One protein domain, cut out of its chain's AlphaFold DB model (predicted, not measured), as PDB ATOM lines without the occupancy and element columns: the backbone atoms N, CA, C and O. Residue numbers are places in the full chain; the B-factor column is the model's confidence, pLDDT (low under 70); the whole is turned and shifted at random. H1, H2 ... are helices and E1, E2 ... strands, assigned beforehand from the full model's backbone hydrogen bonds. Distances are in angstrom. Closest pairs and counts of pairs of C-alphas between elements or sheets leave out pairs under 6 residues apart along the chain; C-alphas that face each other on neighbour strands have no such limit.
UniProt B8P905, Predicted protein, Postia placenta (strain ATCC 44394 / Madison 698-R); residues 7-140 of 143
ATOM      1  N   ARG A   7     -29.693 -50.770  26.072       84.12
ATOM      2  CA  ARG A   7     -28.954 -49.613  26.587       84.12
ATOM      3  C   ARG A   7     -27.891 -49.192  25.583       84.12
ATOM      4  O   ARG A   7     -27.040 -50.003  25.225       84.12
ATOM      5  N   GLU A   8     -27.913 -47.937  25.157       85.69
ATOM      6  CA  GLU A   8     -26.862 -47.351  24.325       85.69
ATOM      7  C   GLU A   8     -26.007 -46.395  25.147       85.69
ATOM      8  O   GLU A   8     -26.532 -45.591  25.913       85.69
ATOM      9  N   ILE A   9     -24.687 -46.517  25.025       83.94
ATOM     10  CA  ILE A   9     -23.706 -45.705  25.747       83.94
ATOM     11  C   ILE A   9     -22.858 -44.947  24.732       83.94
ATOM     12  O   ILE A   9     -22.166 -45.548  23.907       83.94
ATOM     13  N   TYR A  10     -22.880 -43.626  24.834       84.44
ATOM     14  CA  TYR A  10     -22.164 -42.698  23.976       84.44
ATOM     15  C   TYR A  10     -20.944 -42.161  24.727       84.44
ATOM     16  O   TYR A  10     -21.053 -41.339  25.632       84.44
ATOM     17  N   MET A  11     -19.757 -42.642  24.356       81.31
ATOM     18  CA  MET A  11     -18.502 -42.309  25.056       81.31
ATOM     19  C   MET A  11     -17.906 -40.960  24.636       81.31
ATOM     20  O   MET A  11     -16.931 -40.512  25.224       81.31
ATOM     21  N   SER A  12     -18.463 -40.335  23.600       75.81
ATOM     22  CA  SER A  12     -18.025 -39.046  23.058       75.81
ATOM     23  C   SER A  12     -19.113 -37.980  23.161       75.81
ATOM     24  O   SER A  12     -19.070 -37.001  22.427       75.81
ATOM     25  N   ILE A  13     -20.129 -38.201  23.996       73.69
ATOM     26  CA  ILE A  13     -21.201 -37.242  24.266       73.69
ATOM     27  C   ILE A  13     -21.270 -37.095  25.787       73.69
ATOM     28  O   ILE A  13     -21.384 -38.112  26.481       73.69
ATOM     29  N   PRO A  14     -21.147 -35.870  26.321       67.00
ATOM     30  CA  PRO A  14     -21.216 -35.664  27.754       67.00
ATOM     31  C   PRO A  14     -22.659 -35.888  28.205       67.00
ATOM     32  O   PRO A  14     -23.595 -35.533  27.493       67.00
ATOM     33  N   ALA A  15     -22.852 -36.463  29.392       70.38
ATOM     34  CA  ALA A  15     -24.198 -36.681  29.931       70.38
ATOM     35  C   ALA A  15     -24.973 -35.368  30.176       70.38
ATOM     36  O   ALA A  15     -26.202 -35.359  30.171       70.38
ATOM     37  N   ALA A  16     -24.260 -34.257  30.386       69.12
ATOM     38  CA  ALA A  16     -24.834 -32.929  30.548       69.12
ATOM     39  C   ALA A  16     -24.496 -32.048  29.339       69.12
ATOM     40  O   ALA A  16     -23.329 -31.924  28.963       69.12
ATOM     41  N   ASN A  17     -25.514 -31.400  28.768       63.25
ATOM     42  CA  ASN A  17     -25.310 -30.341  27.784       63.25
ATOM     43  C   ASN A  17     -24.744 -29.115  28.505       63.25
ATOM     44  O   ASN A  17     -25.350 -28.630  29.461       63.25
ATOM     45  N   ALA A  18     -23.586 -28.631  28.068       64.94
ATOM     46  CA  ALA A  18     -23.068 -27.354  28.535       64.94
ATOM     47  C   ALA A  18     -23.873 -26.206  27.906       64.94
ATOM     48  O   ALA A  18     -24.317 -26.308  26.763       64.94
ATOM     49  N   ASP A  19     -24.015 -25.088  28.625       74.00
ATOM     50  CA  ASP A  19     -24.646 -23.865  28.097       74.00
ATOM     51  C   ASP A  19     -23.883 -23.282  26.895       74.00
ATOM     52  O   ASP A  19     -24.412 -22.479  26.124       74.00
ATOM     53  N   LYS A  20     -22.617 -23.682  26.746       77.44
ATOM     54  CA  LYS A  20     -21.739 -23.324  25.644       77.44
ATOM     55  C   LYS A  20     -21.438 -24.570  24.817       77.44
ATOM     56  O   LYS A  20     -20.971 -25.572  25.352       77.44
ATOM     57  N   GLU A  21     -21.669 -24.482  23.512       76.94
ATOM     58  CA  GLU A  21     -21.279 -25.523  22.563       76.94
ATOM     59  C   GLU A  21     -19.758 -25.484  22.359       76.94
ATOM     60  O   GLU A  21     -19.248 -24.755  21.511       76.94
ATOM     61  N   GLU A  22     -19.028 -26.234  23.184       77.50
ATOM     62  CA  GLU A  22     -17.595 -26.493  23.024       77.50
ATOM     63  C   GLU A  22     -17.370 -27.989  22.823       77.50
ATOM     64  O   GLU A  22     -17.975 -28.833  23.490       77.50
ATOM     65  N   SER A  23     -16.474 -28.325  21.901       78.62
ATOM     66  CA  SER A  23     -15.986 -29.693  21.762       78.62
ATOM     67  C   SER A  23     -15.073 -30.065  22.933       78.62
ATOM     68  O   SER A  23     -14.400 -29.219  23.528       78.62
ATOM     69  N   PHE A  24     -14.991 -31.361  23.241       76.00
ATOM     70  CA  PHE A  24     -14.073 -31.870  24.265       76.00
ATOM     71  C   PHE A  24     -12.625 -31.462  23.996       76.00
ATOM     72  O   PHE A  24     -11.865 -31.175  24.920       76.00
ATOM     73  N   GLU A  25     -12.239 -31.436  22.724       79.38
ATOM     74  CA  GLU A  25     -10.913 -31.050  22.279       79.38
ATOM     75  C   GLU A  25     -10.645 -29.563  22.515       79.38
ATOM     76  O   GLU A  25      -9.535 -29.221  22.915       79.38
ATOM     77  N   GLU A  26     -11.629 -28.685  22.317       82.38
ATOM     78  CA  GLU A  26     -11.489 -27.254  22.606       82.38
ATOM     79  C   GLU A  26     -11.301 -27.007  24.099       82.38
ATOM     80  O   GLU A  26     -10.327 -26.358  24.486       82.38
ATOM     81  N   THR A  27     -12.154 -27.596  24.940       82.00
ATOM     82  CA  THR A  27     -12.016 -27.513  26.400       82.00
ATOM     83  C   THR A  27     -10.655 -28.040  26.844       82.00
ATOM     84  O   THR A  27      -9.941 -27.379  27.597       82.00
ATOM     85  N   ARG A  28     -10.220 -29.180  26.291       83.56
ATOM     86  CA  ARG A  28      -8.895 -29.742  26.568       83.56
ATOM     87  C   ARG A  28      -7.771 -28.791  26.152       83.56
ATOM     88  O   ARG A  28      -6.824 -28.610  26.908       83.56
ATOM     89  N   VAL A  29      -7.835 -28.171  24.975       87.38
ATOM     90  CA  VAL A  29      -6.806 -27.213  24.530       87.38
ATOM     91  C   VAL A  29      -6.747 -26.005  25.466       87.38
ATOM     92  O   VAL A  29      -5.652 -25.573  25.834       87.38
ATOM     93  N   LEU A  30      -7.900 -25.485  25.889       88.69
ATOM     94  CA  LEU A  30      -7.975 -24.374  26.836       88.69
ATOM     95  C   LEU A  30      -7.367 -24.742  28.195       88.69
ATOM     96  O   LEU A  30      -6.566 -23.966  28.724       88.69
ATOM     97  N   ASP A  31      -7.650 -25.941  28.705       85.06
ATOM     98  CA  ASP A  31      -7.059 -26.454  29.943       85.06
ATOM     99  C   ASP A  31      -5.534 -26.560  29.846       85.06
ATOM    100  O   ASP A  31      -4.815 -26.144  30.758       85.06
ATOM    101  N   TYR A  32      -5.013 -27.055  28.719       89.25
ATOM    102  CA  TYR A  32      -3.570 -27.125  28.487       89.25
ATOM    103  C   TYR A  32      -2.941 -25.733  28.432       89.25
ATOM    104  O   TYR A  32      -1.921 -25.495  29.081       89.25
ATOM    105  N   LEU A  33      -3.545 -24.793  27.700       92.38
ATOM    106  CA  LEU A  33      -3.060 -23.414  27.639       92.38
ATOM    107  C   LEU A  33      -3.049 -22.767  29.026       92.38
ATOM    108  O   LEU A  33      -2.076 -22.101  29.386       92.38
ATOM    109  N   HIS A  34      -4.099 -22.979  29.815       90.38
ATOM    110  CA  HIS A  34      -4.181 -22.481  31.181       90.38
ATOM    111  C   HIS A  34      -3.101 -23.107  32.079       90.38
ATOM    112  O   HIS A  34      -2.383 -22.381  32.774       90.38
ATOM    113  N   ALA A  35      -2.912 -24.427  32.022       91.19
ATOM    114  CA  ALA A  35      -1.890 -25.140  32.788       91.19
ATOM    115  C   ALA A  35      -0.466 -24.680  32.436       91.19
ATOM    116  O   ALA A  35       0.328 -24.397  33.336       91.19
ATOM    117  N   TYR A  36      -0.149 -24.510  31.149       93.44
ATOM    118  CA  TYR A  36       1.158 -24.006  30.723       93.44
ATOM    119  C   TYR A  36       1.402 -22.565  31.166       93.44
ATOM    120  O   TYR A  36       2.503 -22.245  31.609       93.44
ATOM    121  N   ARG A  37       0.384 -21.701  31.096       95.31
ATOM    122  CA  ARG A  37       0.493 -20.307  31.552       95.31
ATOM    123  C   ARG A  37       0.726 -20.198  33.058       95.31
ATOM    124  O   ARG A  37       1.433 -19.298  33.491       95.31
ATOM    125  N   THR A  38       0.125 -21.089  33.843       93.62
ATOM    126  CA  THR A  38       0.141 -21.017  35.314       93.62
ATOM    127  C   THR A  38       1.278 -21.813  35.949       93.62
ATOM    128  O   THR A  38       1.870 -21.360  36.924       93.62
ATOM    129  N   THR A  39       1.613 -22.982  35.401       91.62
ATOM    130  CA  THR A  39       2.572 -23.928  36.002       91.62
ATOM    131  C   THR A  39       3.805 -24.198  35.140       91.62
ATOM    132  O   THR A  39       4.760 -24.815  35.614       91.62
ATOM    133  N   GLY A  40       3.796 -23.777  33.868       93.06
ATOM    134  CA  GLY A  40       4.846 -24.101  32.896       93.06
ATOM    135  C   GLY A  40       4.877 -25.574  32.467       93.06
ATOM    136  O   GLY A  40       5.838 -26.000  31.829       93.06
ATOM    137  N   LYS A  41       3.863 -26.369  32.830       90.56
ATOM    138  CA  LYS A  41       3.789 -27.817  32.584       90.56
ATOM    139  C   LYS A  41       2.403 -28.201  32.043       90.56
ATOM    140  O   LYS A  41       1.444 -27.466  32.282       90.56
ATOM    141  N   PRO A  42       2.279 -29.333  31.323       85.81
ATOM    142  CA  PRO A  42       0.970 -29.848  30.929       85.81
ATOM    143  C   PRO A  42       0.136 -30.225  32.166       85.81
ATOM    144  O   PRO A  42       0.713 -30.551  33.213       85.81
ATOM    145  N   PRO A  43      -1.205 -30.214  32.059       85.62
ATOM    146  CA  PRO A  43      -2.069 -30.655  33.143       85.62
ATOM    147  C   PRO A  43      -1.783 -32.125  33.467       85.62
ATOM    148  O   PRO A  43      -1.606 -32.959  32.576       85.62
ATOM    149  N   GLY A  44      -1.697 -32.437  34.761       84.31
ATOM    150  CA  GLY A  44      -1.525 -33.811  35.225       84.31
ATOM    151  C   GLY A  44      -2.770 -34.667  34.950       84.31
ATOM    152  O   GLY A  44      -3.851 -34.129  34.705       84.31
ATOM    153  N   PRO A  45      -2.650 -36.004  35.014       83.00
ATOM    154  CA  PRO A  45      -3.802 -36.886  34.891       83.00
ATOM    155  C   PRO A  45      -4.824 -36.592  35.994       83.00
ATOM    156  O   PRO A  45      -4.463 -36.410  37.159       83.00
ATOM    157  N   CYS A  46      -6.106 -36.570  35.630       81.56
ATOM    158  CA  CYS A  46      -7.186 -36.357  36.587       81.56
ATOM    159  C   CYS A  46      -7.224 -37.508  37.616       81.56
ATOM    160  O   CYS A  46      -7.351 -38.671  37.214       81.56
ATOM    161  N   PRO A  47      -7.153 -37.224  38.933       86.62
ATOM    162  CA  PRO A  47      -7.260 -38.250  39.966       86.62
ATOM    163  C   PRO A  47      -8.591 -39.003  39.871       86.62
ATOM    164  O   PRO A  47      -9.653 -38.382  39.778       86.62
ATOM    165  N   GLN A  48      -8.534 -40.337  39.920       87.06
ATOM    166  CA  GLN A  48      -9.715 -41.214  39.859       87.06
ATOM    167  C   GLN A  48     -10.434 -41.347  41.209       87.06
ATOM    168  O   GLN A  48     -11.605 -41.713  41.268       87.06
ATOM    169  N   THR A  49      -9.742 -41.018  42.299       88.50
ATOM    170  CA  THR A  49     -10.287 -40.985  43.655       88.50
ATOM    171  C   THR A  49     -10.203 -39.559  44.207       88.50
ATOM    172  O   THR A  49      -9.202 -38.877  43.973       88.50
ATOM    173  N   PRO A  50     -11.232 -39.079  44.925       88.44
ATOM    174  CA  PRO A  50     -12.507 -39.742  45.216       88.44
ATOM    175  C   PRO A  50     -13.443 -39.807  43.995       88.44
ATOM    176  O   PRO A  50     -13.352 -38.983  43.084       88.44
ATOM    177  N   THR A  51     -14.342 -40.795  43.971       88.12
ATOM    178  CA  THR A  51     -15.349 -40.983  42.902       88.12
ATOM    179  C   THR A  51     -16.595 -40.123  43.135       88.12
ATOM    180  O   THR A  51     -17.290 -39.763  42.193       88.12
ATOM    181  N   ASN A  52     -16.869 -39.765  44.391       89.50
ATOM    182  CA  ASN A  52     -18.039 -38.988  44.786       89.50
ATOM    183  C   ASN A  52     -17.931 -37.521  44.330       89.50
ATOM    184  O   ASN A  52     -16.997 -36.818  44.716       89.50
ATOM    185  N   ALA A  53     -18.914 -37.037  43.564       85.31
ATOM    186  CA  ALA A  53     -18.943 -35.673  43.030       85.31
ATOM    187  C   ALA A  53     -18.838 -34.580  44.112       85.31
ATOM    188  O   ALA A  53     -18.147 -33.577  43.913       85.31
ATOM    189  N   ALA A  54     -19.464 -34.779  45.278       89.25
ATOM    190  CA  ALA A  54     -19.417 -33.810  46.373       89.25
ATOM    191  C   ALA A  54     -18.001 -33.684  46.962       89.25
ATOM    192  O   ALA A  54     -17.499 -32.579  47.165       89.25
ATOM    193  N   GLU A  55     -17.326 -34.816  47.175       91.31
ATOM    194  CA  GLU A  55     -15.955 -34.854  47.698       91.31
ATOM    195  C   GLU A  55     -14.953 -34.276  46.696       91.31
ATOM    196  O   GLU A  55     -14.039 -33.545  47.077       91.31
ATOM    197  N   ARG A  56     -15.149 -34.543  45.399       91.44
ATOM    198  CA  ARG A  56     -14.330 -33.955  44.331       91.44
ATOM    199  C   ARG A  56     -14.457 -32.441  44.296       91.44
ATOM    200  O   ARG A  56     -13.442 -31.752  44.262       91.44
ATOM    201  N   THR A  57     -15.686 -31.935  44.394       89.06
ATOM    202  CA  THR A  57     -15.957 -30.491  44.442       89.06
ATOM    203  C   THR A  57     -15.277 -29.846  45.650       89.06
ATOM    204  O   THR A  57     -14.639 -28.805  45.507       89.06
ATOM    205  N   ALA A  58     -15.328 -30.490  46.823       91.31
ATOM    206  CA  ALA A  58     -14.665 -30.003  48.035       91.31
ATOM    207  C   ALA A  58     -13.130 -29.931  47.906       91.31
ATOM    208  O   ALA A  58     -12.501 -29.075  48.525       91.31
ATOM    209  N   LEU A  59     -12.531 -30.800  47.087       88.88
ATOM    210  CA  LEU A  59     -11.094 -30.811  46.786       88.88
ATOM    211  C   LEU A  59     -10.713 -29.966  45.558       88.88
ATOM    212  O   LEU A  59      -9.545 -29.951  45.176       88.88
ATOM    213  N   GLY A  60     -11.673 -29.288  44.919       85.31
ATOM    214  CA  GLY A  60     -11.441 -28.543  43.678       85.31
ATOM    215  C   GLY A  60     -11.063 -29.432  42.488       85.31
ATOM    216  O   GLY A  60     -10.438 -28.960  41.540       85.31
ATOM    217  N   LEU A  61     -11.401 -30.723  42.538       83.81
ATOM    218  CA  LEU A  61     -11.166 -31.661  41.446       83.81
ATOM    219  C   LEU A  61     -12.306 -31.582  40.421       83.81
ATOM    220  O   LEU A  61     -13.473 -31.503  40.815       83.81
ATOM    221  N   PRO A  62     -12.002 -31.672  39.113       81.38
ATOM    222  CA  PRO A  62     -13.032 -31.699  38.079       81.38
ATOM    223  C   PRO A  62     -13.904 -32.957  38.220       81.38
ATOM    224  O   PRO A  62     -13.423 -33.967  38.745       81.38
ATOM    225  N   PRO A  63     -15.166 -32.951  37.763       83.44
ATOM    226  CA  PRO A  63     -16.002 -34.151  37.763       83.44
ATOM    227  C   PRO A  63     -15.350 -35.281  36.954       83.44
ATOM    228  O   PRO A  63     -14.576 -35.035  36.027       83.44
ATOM    229  N   LEU A  64     -15.634 -36.531  37.326       84.88
ATOM    230  CA  LEU A  64     -15.230 -37.664  36.498       84.88
ATOM    231  C   LEU A  64     -16.069 -37.692  35.224       84.88
ATOM    232  O   LEU A  64     -17.206 -37.228  35.199       84.88
ATOM    233  N   PHE A  65     -15.481 -38.236  34.162       80.56
ATOM    234  CA  PHE A  65     -16.199 -38.428  32.915       80.56
ATOM    235  C   PHE A  65     -17.350 -39.419  33.119       80.56
ATOM    236  O   PHE A  65     -17.124 -40.566  33.510       80.56
ATOM    237  N   GLU A  66     -18.563 -38.978  32.799       82.00
ATOM    238  CA  GLU A  66     -19.760 -39.811  32.766       82.00
ATOM    239  C   GLU A  66     -20.301 -39.849  31.330       82.00
ATOM    240  O   GLU A  66     -20.682 -38.803  30.789       82.00
ATOM    241  N   PRO A  67     -20.312 -41.028  30.679       81.06
ATOM    242  CA  PRO A  67     -20.821 -41.143  29.324       81.06
ATOM    243  C   PRO A  67     -22.337 -40.967  29.302       81.06
ATOM    244  O   PRO A  67     -23.049 -41.471  30.177       81.06
ATOM    245  N   HIS A  68     -22.841 -40.321  28.253       83.50
ATOM    246  CA  HIS A  68     -24.277 -40.248  28.010       83.50
ATOM    247  C   HIS A  68     -24.843 -41.648  27.744       83.50
ATOM    248  O   HIS A  68     -24.262 -42.428  26.983       83.50
ATOM    249  N   SER A  69     -25.966 -41.995  28.377       85.06
ATOM    250  CA  SER A  69     -26.597 -43.301  28.178       85.06
ATOM    251  C   SER A  69     -28.103 -43.199  27.993       85.06
ATOM    252  O   SER A  69     -28.781 -42.537  28.774       85.06
ATOM    253  N   GLU A  70     -28.616 -43.908  26.992       86.38
ATOM    254  CA  GLU A  70     -30.025 -43.903  26.601       86.38
ATOM    255  C   GLU A  70     -30.611 -45.318  26.662       86.38
ATOM    256  O   GLU A  70     -29.932 -46.309  26.374       86.38
ATOM    257  N   LEU A  71     -31.886 -45.419  27.046       84.25
ATOM    258  CA  LEU A  71     -32.641 -46.671  27.049       84.25
ATOM    259  C   LEU A  71     -33.606 -46.683  25.864       84.25
ATOM    260  O   LEU A  71     -34.584 -45.939  25.835       84.25
ATOM    261  N   PHE A  72     -33.353 -47.570  24.909       76.69
ATOM    262  CA  PHE A  72     -34.215 -47.790  23.761       76.69
ATOM    263  C   PHE A  72     -35.144 -48.968  24.027       76.69
ATOM    264  O   PHE A  72     -34.712 -50.106  24.222       76.69
ATOM    265  N   THR A  73     -36.444 -48.698  23.993       70.75
ATOM    266  CA  THR A  73     -37.475 -49.739  23.998       70.75
ATOM    267  C   THR A  73     -37.992 -49.829  22.571       70.75
ATOM    268  O   THR A  73     -38.522 -48.847  22.058       70.75
ATOM    269  N   TYR A  74     -37.786 -50.959  21.893       60.66
ATOM    270  CA  TYR A  74     -38.292 -51.119  20.531       60.66
ATOM    271  C   TYR A  74     -39.828 -51.120  20.567       60.66
ATOM    272  O   TYR A  74     -40.397 -51.976  21.258       60.66
ATOM    273  N   PRO A  75     -40.532 -50.231  19.839       53.19
ATOM    274  CA  PRO A  75     -41.914 -50.518  19.501       53.19
ATOM    275  C   PRO A  75     -41.900 -51.810  18.677       53.19
ATOM    276  O   PRO A  75     -41.109 -51.964  17.748       53.19
ATOM    277  N   THR A  76     -42.701 -52.787  19.094       46.38
ATOM    278  CA  THR A  76     -42.879 -54.039  18.356       46.38
ATOM    279  C   THR A  76     -43.585 -53.697  17.053       46.38
ATOM    280  O   THR A  76     -44.798 -53.576  17.065       46.38
ATOM    281  N   ASP A  77     -42.822 -53.425  15.997       41.03
ATOM    282  CA  ASP A  77     -43.124 -53.767  14.610       41.03
ATOM    283  C   ASP A  77     -41.909 -53.466  13.718       41.03
ATOM    284  O   ASP A  77     -41.041 -52.652  14.025       41.03
ATOM    285  N   GLN A  78     -41.813 -54.268  12.669       42.66
ATOM    286  CA  GLN A  78     -40.630 -54.639  11.902       42.66
ATOM    287  C   GLN A  78     -39.884 -53.493  11.193       42.66
ATOM    288  O   GLN A  78     -40.470 -52.513  10.748       42.66
ATOM    289  N   ASP A  79     -38.580 -53.714  10.993       43.03
ATOM    290  CA  ASP A  79     -37.832 -53.316   9.792       43.03
ATOM    291  C   ASP A  79     -37.958 -51.867   9.299       43.03
ATOM    292  O   ASP A  79     -38.136 -51.634   8.110       43.03
ATOM    293  N   THR A  80     -37.770 -50.849  10.141       46.44
ATOM    294  CA  THR A  80     -37.245 -49.559   9.641       46.44
ATOM    295  C   THR A  80     -36.686 -48.712  10.778       46.44
ATOM    296  O   THR A  80     -37.425 -47.960  11.387       46.44
ATOM    297  N   MET A  81     -35.381 -48.757  11.059       43.22
ATOM    298  CA  MET A  81     -34.720 -47.647  11.775       43.22
ATOM    299  C   MET A  81     -33.330 -47.369  11.195       43.22
ATOM    300  O   MET A  81     -32.296 -47.480  11.846       43.22
ATOM    301  N   ALA A  82     -33.336 -46.936   9.936       45.38
ATOM    302  CA  ALA A  82     -32.501 -45.817   9.529       45.38
ATOM    303  C   ALA A  82     -33.087 -44.541  10.166       45.38
ATOM    304  O   ALA A  82     -33.910 -43.873   9.557       45.38
ATOM    305  N   SER A  83     -32.730 -44.239  11.410       47.22
ATOM    306  CA  SER A  83     -33.033 -42.958  12.064       47.22
ATOM    307  C   SER A  83     -32.182 -42.928  13.332       47.22
ATOM    308  O   SER A  83     -32.531 -43.552  14.322       47.22
ATOM    309  N   SER A  84     -30.922 -42.510  13.258       42.44
ATOM    310  CA  SER A  84     -30.570 -41.090  13.252       42.44
ATOM    311  C   SER A  84     -29.573 -40.736  12.145       42.44
ATOM    312  O   SER A  84     -28.364 -40.690  12.360       42.44
ATOM    313  N   ARG A  85     -30.066 -40.431  10.941       41.72
ATOM    314  CA  ARG A  85     -29.340 -39.519  10.049       41.72
ATOM    315  C   ARG A  85     -29.796 -38.120  10.420       41.72
ATOM    316  O   ARG A  85     -30.905 -37.724  10.072       41.72
ATOM    317  N   GLN A  86     -28.946 -37.385  11.132       39.88
ATOM    318  CA  GLN A  86     -29.040 -35.930  11.122       39.88
ATOM    319  C   GLN A  86     -29.173 -35.480   9.662       39.88
ATOM    320  O   GLN A  86     -28.506 -36.025   8.776       39.88
ATOM    321  N   LEU A  87     -30.086 -34.543   9.410       38.69
ATOM    322  CA  LEU A  87     -30.311 -33.934   8.105       38.69
ATOM    323  C   LEU A  87     -29.054 -33.157   7.696       38.69
ATOM    324  O   LEU A  87     -28.966 -31.945   7.859       38.69
ATOM    325  N   ILE A  88     -28.061 -33.866   7.170       41.66
ATOM    326  CA  ILE A  88     -26.983 -33.271   6.397       41.66
ATOM    327  C   ILE A  88     -27.586 -33.038   5.017       41.66
ATOM    328  O   ILE A  88     -27.850 -33.991   4.282       41.66
ATOM    329  N   THR A  89     -27.843 -31.775   4.679       36.47
ATOM    330  CA  THR A  89     -28.102 -31.343   3.302       36.47
ATOM    331  C   THR A  89     -26.987 -31.901   2.420       36.47
ATOM    332  O   THR A  89     -25.851 -31.433   2.461       36.47
ATOM    333  N   THR A  90     -27.290 -32.953   1.661       39.12
ATOM    334  CA  THR A  90     -26.347 -33.600   0.752       39.12
ATOM    335  C   THR A  90     -26.077 -32.667  -0.418       39.12
ATOM    336  O   THR A  90     -26.822 -32.650  -1.397       39.12
ATOM    337  N   VAL A  91     -25.004 -31.887  -0.324       40.53
ATOM    338  CA  VAL A  91     -24.338 -31.343  -1.507       40.53
ATOM    339  C   VAL A  91     -23.666 -32.542  -2.190       40.53
ATOM    340  O   VAL A  91     -22.871 -33.220  -1.535       40.53
ATOM    341  N   PRO A  92     -23.995 -32.889  -3.447       40.94
ATOM    342  CA  PRO A  92     -23.405 -34.052  -4.093       40.94
ATOM    343  C   PRO A  92     -21.956 -33.721  -4.460       40.94
ATOM    344  O   PRO A  92     -21.693 -33.117  -5.499       40.94
ATOM    345  N   LEU A  93     -21.008 -34.088  -3.595       46.28
ATOM    346  CA  LEU A  93     -19.599 -34.139  -3.973       46.28
ATOM    347  C   LEU A  93     -19.327 -35.432  -4.761       46.28
ATOM    348  O   LEU A  93     -19.878 -36.485  -4.422       46.28
ATOM    349  N   PRO A  94     -18.480 -35.378  -5.805       40.34
ATOM    350  CA  PRO A  94     -18.075 -36.566  -6.542       40.34
ATOM    351  C   PRO A  94     -17.315 -37.504  -5.600       40.34
ATOM    352  O   PRO A  94     -16.594 -37.039  -4.725       40.34
ATOM    353  N   VAL A  95     -17.499 -38.812  -5.776       56.47
ATOM    354  CA  VAL A  95     -16.897 -39.883  -4.968       56.47
ATOM    355  C   VAL A  95     -15.511 -40.238  -5.520       56.47
ATOM    356  O   VAL A  95     -15.444 -40.789  -6.621       56.47
ATOM    357  N   PRO A  96     -14.414 -40.054  -4.761       41.44
ATOM    358  CA  PRO A  96     -13.207 -40.842  -4.941       41.44
ATOM    359  C   PRO A  96     -12.989 -41.718  -3.703       41.44
ATOM    360  O   PRO A  96     -12.687 -41.226  -2.620       41.44
ATOM    361  N   GLY A  97     -13.122 -43.033  -3.893       48.34
ATOM    362  CA  GLY A  97     -12.836 -44.050  -2.881       48.34
ATOM    363  C   GLY A  97     -13.999 -44.268  -1.921       48.34
ATOM    364  O   GLY A  97     -14.267 -43.443  -1.053       48.34
ATOM    365  N   ALA A  98     -14.689 -45.404  -2.055       53.66
ATOM    366  CA  ALA A  98     -15.561 -45.894  -0.996       53.66
ATOM    367  C   ALA A  98     -14.760 -45.866   0.310       53.66
ATOM    368  O   ALA A  98     -13.693 -46.483   0.375       53.66
ATOM    369  N   MET A  99     -15.220 -45.104   1.309       48.78
ATOM    370  CA  MET A  99     -14.606 -45.150   2.632       48.78
ATOM    371  C   MET A  99     -14.528 -46.620   3.027       48.78
ATOM    372  O   MET A  99     -15.544 -47.319   2.996       48.78
ATOM    373  N   SER A 100     -13.319 -47.109   3.294       55.72
ATOM    374  CA  SER A 100     -13.147 -48.494   3.707       55.72
ATOM    375  C   SER A 100     -13.997 -48.728   4.954       55.72
ATOM    376  O   SER A 100     -14.186 -47.820   5.768       55.72
ATOM    377  N   ASP A 101     -14.510 -49.944   5.123       57.78
ATOM    378  CA  ASP A 101     -15.337 -50.328   6.276       57.78
ATOM    379  C   ASP A 101     -14.699 -49.966   7.637       57.78
ATOM    380  O   ASP A 101     -15.403 -49.815   8.633       57.78
ATOM    381  N   ALA A 102     -13.380 -49.733   7.665       56.72
ATOM    382  CA  ALA A 102     -12.616 -49.211   8.797       56.72
ATOM    383  C   ALA A 102     -12.998 -47.779   9.246       56.72
ATOM    384  O   ALA A 102     -12.504 -47.301  10.271       56.72
ATOM    385  N   HIS A 103     -13.832 -47.063   8.489       54.06
ATOM    386  CA  HIS A 103     -14.316 -45.716   8.812       54.06
ATOM    387  C   HIS A 103     -15.771 -45.724   9.310       54.06
ATOM    388  O   HIS A 103     -16.310 -44.678   9.668       54.06
ATOM    389  N   ALA A 104     -16.423 -46.892   9.342       63.91
ATOM    390  CA  ALA A 104     -17.801 -47.004   9.791       63.91
ATOM    391  C   ALA A 104     -17.886 -47.031  11.327       63.91
ATOM    392  O   ALA A 104     -17.315 -47.897  11.993       63.91
ATOM    393  N   PHE A 105     -18.667 -46.117  11.904       66.00
ATOM    394  CA  PHE A 105     -19.074 -46.219  13.303       66.00
ATOM    395  C   PHE A 105     -20.102 -47.346  13.448       66.00
ATOM    396  O   PHE A 105     -21.180 -47.302  12.856       66.00
ATOM    397  N   ARG A 106     -19.745 -48.377  14.218       78.12
ATOM    398  CA  ARG A 106     -20.582 -49.543  14.504       78.12
ATOM    399  C   ARG A 106     -20.843 -49.625  16.001       78.12
ATOM    400  O   ARG A 106     -19.903 -49.606  16.800       78.12
ATOM    401  N   ALA A 107     -22.117 -49.756  16.361       80.62
ATOM    402  CA  ALA A 107     -22.523 -50.035  17.729       80.62
ATOM    403  C   ALA A 107     -21.906 -51.368  18.166       80.62
ATOM    404  O   ALA A 107     -22.211 -52.419  17.597       80.62
ATOM    405  N   THR A 108     -21.027 -51.328  19.163       82.12
ATOM    406  CA  THR A 108     -20.302 -52.514  19.622       82.12
ATOM    407  C   THR A 108     -20.962 -53.054  20.876       82.12
ATOM    408  O   THR A 108     -21.145 -52.327  21.850       82.12
ATOM    409  N   ARG A 109     -21.349 -54.332  20.860       82.50
ATOM    410  CA  ARG A 109     -21.950 -54.977  22.030       82.50
ATOM    411  C   ARG A 109     -20.920 -55.059  23.156       82.50
ATOM    412  O   ARG A 109     -19.789 -55.482  22.925       82.50
ATOM    413  N   GLY A 110     -21.324 -54.653  24.355       75.69
ATOM    414  CA  GLY A 110     -20.504 -54.769  25.553       75.69
ATOM    415  C   GLY A 110     -20.198 -56.217  25.916       75.69
ATOM    416  O   GLY A 110     -20.941 -57.130  25.548       75.69
ATOM    417  N   ASP A 111     -19.111 -56.411  26.660       76.19
ATOM    418  CA  ASP A 111     -18.773 -57.714  27.223       76.19
ATOM    419  C   ASP A 111     -19.927 -58.192  28.130       76.19
ATOM    420  O   ASP A 111     -20.291 -57.482  29.075       76.19
ATOM    421  N   PRO A 112     -20.525 -59.369  27.866       67.62
ATOM    422  CA  PRO A 112     -21.621 -59.899  28.673       67.62
ATOM    423  C   PRO A 112     -21.223 -60.211  30.124       67.62
ATOM    424  O   PRO A 112     -22.105 -60.428  30.948       67.62
ATOM    425  N   SER A 113     -19.929 -60.228  30.459       67.44
ATOM    426  CA  SER A 113     -19.446 -60.355  31.839       67.44
ATOM    427  C   SER A 113     -19.442 -59.034  32.626       67.44
ATOM    428  O   SER A 113     -19.323 -59.062  33.849       67.44
ATOM    429  N   ILE A 114     -19.606 -57.885  31.953       66.06
ATOM    430  CA  ILE A 114     -19.522 -56.529  32.537       66.06
ATOM    431  C   ILE A 114     -20.881 -55.794  32.421       66.06
ATOM    432  O   ILE A 114     -20.952 -54.575  32.278       66.06
ATOM    433  N   GLY A 115     -22.003 -56.522  32.472       63.47
ATOM    434  CA  GLY A 115     -23.350 -55.936  32.495       63.47
ATOM    435  C   GLY A 115     -24.445 -56.887  32.013       63.47
ATOM    436  O   GLY A 115     -24.219 -58.080  31.848       63.47
ATOM    437  N   ASP A 116     -25.628 -56.348  31.715       68.12
ATOM    438  CA  ASP A 116     -26.844 -57.127  31.404       68.12
ATOM    439  C   ASP A 116     -26.831 -57.804  30.015       68.12
ATOM    440  O   ASP A 116     -27.857 -58.255  29.507       68.12
ATOM    441  N   GLY A 117     -25.685 -57.807  29.328       72.00
ATOM    442  CA  GLY A 117     -25.531 -58.339  27.972       72.00
ATOM    443  C   GLY A 117     -26.317 -57.592  26.883       72.00
ATOM    444  O   GLY A 117     -26.194 -57.959  25.712       72.00
ATOM    445  N   ASN A 118     -27.091 -56.555  27.225       80.38
ATOM    446  CA  ASN A 118     -27.906 -55.750  26.304       80.38
ATOM    447  C   ASN A 118     -27.429 -54.289  26.181       80.38
ATOM    448  O   ASN A 118     -28.196 -53.394  25.817       80.38
ATOM    449  N   THR A 119     -26.155 -54.058  26.504       82.00
ATOM    450  CA  THR A 119     -25.485 -52.758  26.411       82.00
ATOM    451  C   THR A 119     -24.694 -52.664  25.113       82.00
ATOM    452  O   THR A 119     -23.944 -53.579  24.767       82.00
ATOM    453  N   PHE A 120     -24.832 -51.543  24.412       83.94
ATOM    454  CA  PHE A 120     -24.112 -51.240  23.183       83.94
ATOM    455  C   PHE A 120     -23.353 -49.926  23.332       83.94
ATOM    456  O   PHE A 120     -23.908 -48.922  23.769       83.94
ATOM    457  N   TYR A 121     -22.084 -49.936  22.945       83.06
ATOM    458  CA  TYR A 121     -21.209 -48.776  22.961       83.06
ATOM    459  C   TYR A 121     -21.144 -48.151  21.573       83.06
ATOM    460  O   TYR A 121     -20.800 -48.812  20.590       83.06
ATOM    461  N   GLN A 122     -21.425 -46.858  21.511       84.81
ATOM    462  CA  GLN A 122     -21.278 -46.026  20.326       84.81
ATOM    463  C   GLN A 122     -19.913 -45.335  20.397       84.81
ATOM    464  O   GLN A 122     -19.796 -44.158  20.730       84.81
ATOM    465  N   SER A 123     -18.851 -46.114  20.176       79.62
ATOM    466  CA  SER A 123     -17.471 -45.626  20.198       79.62
ATOM    467  C   SER A 123     -16.583 -46.454  19.282       79.62
ATOM    468  O   SER A 123     -16.617 -47.684  19.311       79.62
ATOM    469  N   ILE A 124     -15.741 -45.778  18.500       77.00
ATOM    470  CA  ILE A 124     -14.803 -46.439  17.590       77.00
ATOM    471  C   ILE A 124     -13.697 -47.186  18.337       77.00
ATOM    472  O   ILE A 124     -13.279 -48.244  17.894       77.00
ATOM    473  N   THR A 125     -13.264 -46.700  19.501       76.31
ATOM    474  CA  THR A 125     -12.207 -47.351  20.299       76.31
ATOM    475  C   THR A 125     -12.675 -48.611  21.011       76.31
ATOM    476  O   THR A 125     -11.854 -49.395  21.478       76.31
ATOM    477  N   VAL A 126     -13.991 -48.818  21.091       76.06
ATOM    478  CA  VAL A 126     -14.570 -50.045  21.643       76.06
ATOM    479  C   VAL A 126     -14.657 -51.138  20.573       76.06
ATOM    480  O   VAL A 126     -14.774 -52.313  20.915       76.06
ATOM    481  N   GLN A 127     -14.538 -50.790  19.285       80.19
ATOM    482  CA  GLN A 127     -14.514 -51.781  18.213       80.19
ATOM    483  C   GLN A 127     -13.217 -52.614  18.278       80.19
ATOM    484  O   GLN A 127     -12.131 -52.048  18.463       80.19
ATOM    485  N   PRO A 128     -13.294 -53.949  18.118       75.69
ATOM    486  CA  PRO A 128     -12.142 -54.845  18.236       75.69
ATOM    487  C   PRO A 128     -10.958 -54.458  17.344       75.69
ATOM    488  O   PRO A 128      -9.804 -54.579  17.756       75.69
ATOM    489  N   GLU A 129     -11.246 -53.959  16.145       76.00
ATOM    490  CA  GLU A 129     -10.281 -53.554  15.126       76.00
ATOM    491  C   GLU A 129      -9.410 -52.376  15.582       76.00
ATOM    492  O   GLU A 129      -8.284 -52.216  15.111       76.00
ATOM    493  N   PHE A 130      -9.900 -51.573  16.531       72.25
ATOM    494  CA  PHE A 130      -9.217 -50.384  17.038       72.25
ATOM    495  C   PHE A 130      -8.719 -50.528  18.476       72.25
ATOM    496  O   PHE A 130      -8.197 -49.569  19.034       72.25
ATOM    497  N   LYS A 131      -8.786 -51.729  19.064       71.38
ATOM    498  CA  LYS A 131      -8.366 -51.990  20.453       71.38
ATOM    499  C   LYS A 131      -6.898 -51.626  20.742       71.38
ATOM    500  O   LYS A 131      -6.542 -51.381  21.890       71.38
ATOM    501  N   GLY A 132      -6.047 -51.601  19.712       65.50
ATOM    502  CA  GLY A 132      -4.636 -51.204  19.809       65.50
ATOM    503  C   GLY A 132      -4.373 -49.698  19.690       65.50
ATOM    504  O   GLY A 132      -3.228 -49.278  19.831       65.50
ATOM    505  N   PHE A 133      -5.400 -48.889  19.426       61.19
ATOM    506  CA  PHE A 133      -5.267 -47.458  19.183       61.19
ATOM    507  C   PHE A 133      -6.010 -46.669  20.259       61.19
ATOM    508  O   PHE A 133      -7.196 -46.885  20.508       61.19
ATOM    509  N   SER A 134      -5.322 -45.716  20.886       58.12
ATOM    510  CA  SER A 134      -6.007 -44.689  21.667       58.12
ATOM    511  C   SER A 134      -6.655 -43.671  20.723       58.12
ATOM    512  O   SER A 134      -6.261 -43.542  19.559       58.12
ATOM    513  N   PHE A 135      -7.622 -42.902  21.231       55.41
ATOM    514  CA  PHE A 135      -8.201 -41.766  20.502       55.41
ATOM    515  C   PHE A 135      -7.130 -40.786  19.983       55.41
ATOM    516  O   PHE A 135      -7.334 -40.124  18.970       55.41
ATOM    517  N   GLU A 136      -5.978 -40.719  20.655       46.62
ATOM    518  CA  GLU A 136      -4.912 -39.752  20.387       46.62
ATOM    519  C   GLU A 136      -4.020 -40.161  19.205       46.62
ATOM    520  O   GLU A 136      -3.672 -39.317  18.386       46.62
ATOM    521  N   VAL A 137      -3.716 -41.456  19.045       49.34
ATOM    522  CA  VAL A 137      -2.781 -41.941  18.006       49.34
ATOM    523  C   VAL A 137      -3.375 -41.853  16.593       49.34
ATOM    524  O   VAL A 137      -2.647 -41.672  15.620       49.34
ATOM    525  N   ARG A 138      -4.703 -41.943  16.446       50.28
ATOM    526  CA  ARG A 138      -5.347 -41.933  15.119       50.28
ATOM    527  C   ARG A 138      -5.430 -40.536  14.494       50.28
ATOM    528  O   ARG A 138      -5.501 -40.440  13.274       50.28
ATOM    529  N   ARG A 139      -5.400 -39.462  15.295       47.84
ATOM    530  CA  ARG A 139      -5.492 -38.082  14.781       47.84
ATOM    531  C   ARG A 139      -4.226 -37.653  14.028       47.84
ATOM    532  O   ARG A 139      -4.321 -36.827  13.130       47.84
ATOM    533  N   GLU A 140      -3.075 -38.241  14.362       41.28
ATOM    534  CA  GLU A 140      -1.763 -37.908  13.780       41.28
ATOM    535  C   GLU A 140      -1.355 -38.790  12.586       41.28
ATOM    536  O   GLU A 140      -0.365 -38.496  11.923       41.28
TER     537      GLU A 140
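AT A GLANCE: This is residues 7 to 140 of the 143 residues of the protein "Predicted protein" of Postia placenta (strain ATCC 44394 / Madison 698-R) (UniProt B8P905). Little regular structure: a small three-strand sheet lies amid long loops, with helices H1 and H2 set off from it, and residues 74 to 101 stick out as a free loop. The 134 printed residues include, in order, E1, H1, H2, E2 and E3; the mixed sheet runs E2, E1, E3. The class is mixed, with 40 residues in named elements. The whole is loose, radius of gyration of the C-alphas 19.2 A, spanning 54 by 41 by 34 A.

HOW THE PARTS SIT: E1, residues 7 to 14, bends by 86 degrees at residue 11. E3, residues 119 to 122, is its parallel neighbour, with N 9 and O 120 2.8 A apart. E2, residues 67 to 72, is antiparallel to E1, with N 8 and O 70 2.9 A apart. H1, residues 24 to 39, and H2, residues 53 to 58, are apart and not on the sheet; in both, every O i to N i+4 pair is within hydrogen-bond range.

IN THESE COORDINATES: E1 begins at C-alpha 7 (-28.954, -49.613, 26.587) and E3 ends at C-alpha 122 (-21.278, -46.026, 20.326). H1 is 21.9 A long; E1 and E2 are 16.0 A each.

THE WHOLE: The printed part has no cut. H1 to H2 and E2 to E3 are long links. Fifty residues have pLDDT under 70, among them 74 to 105.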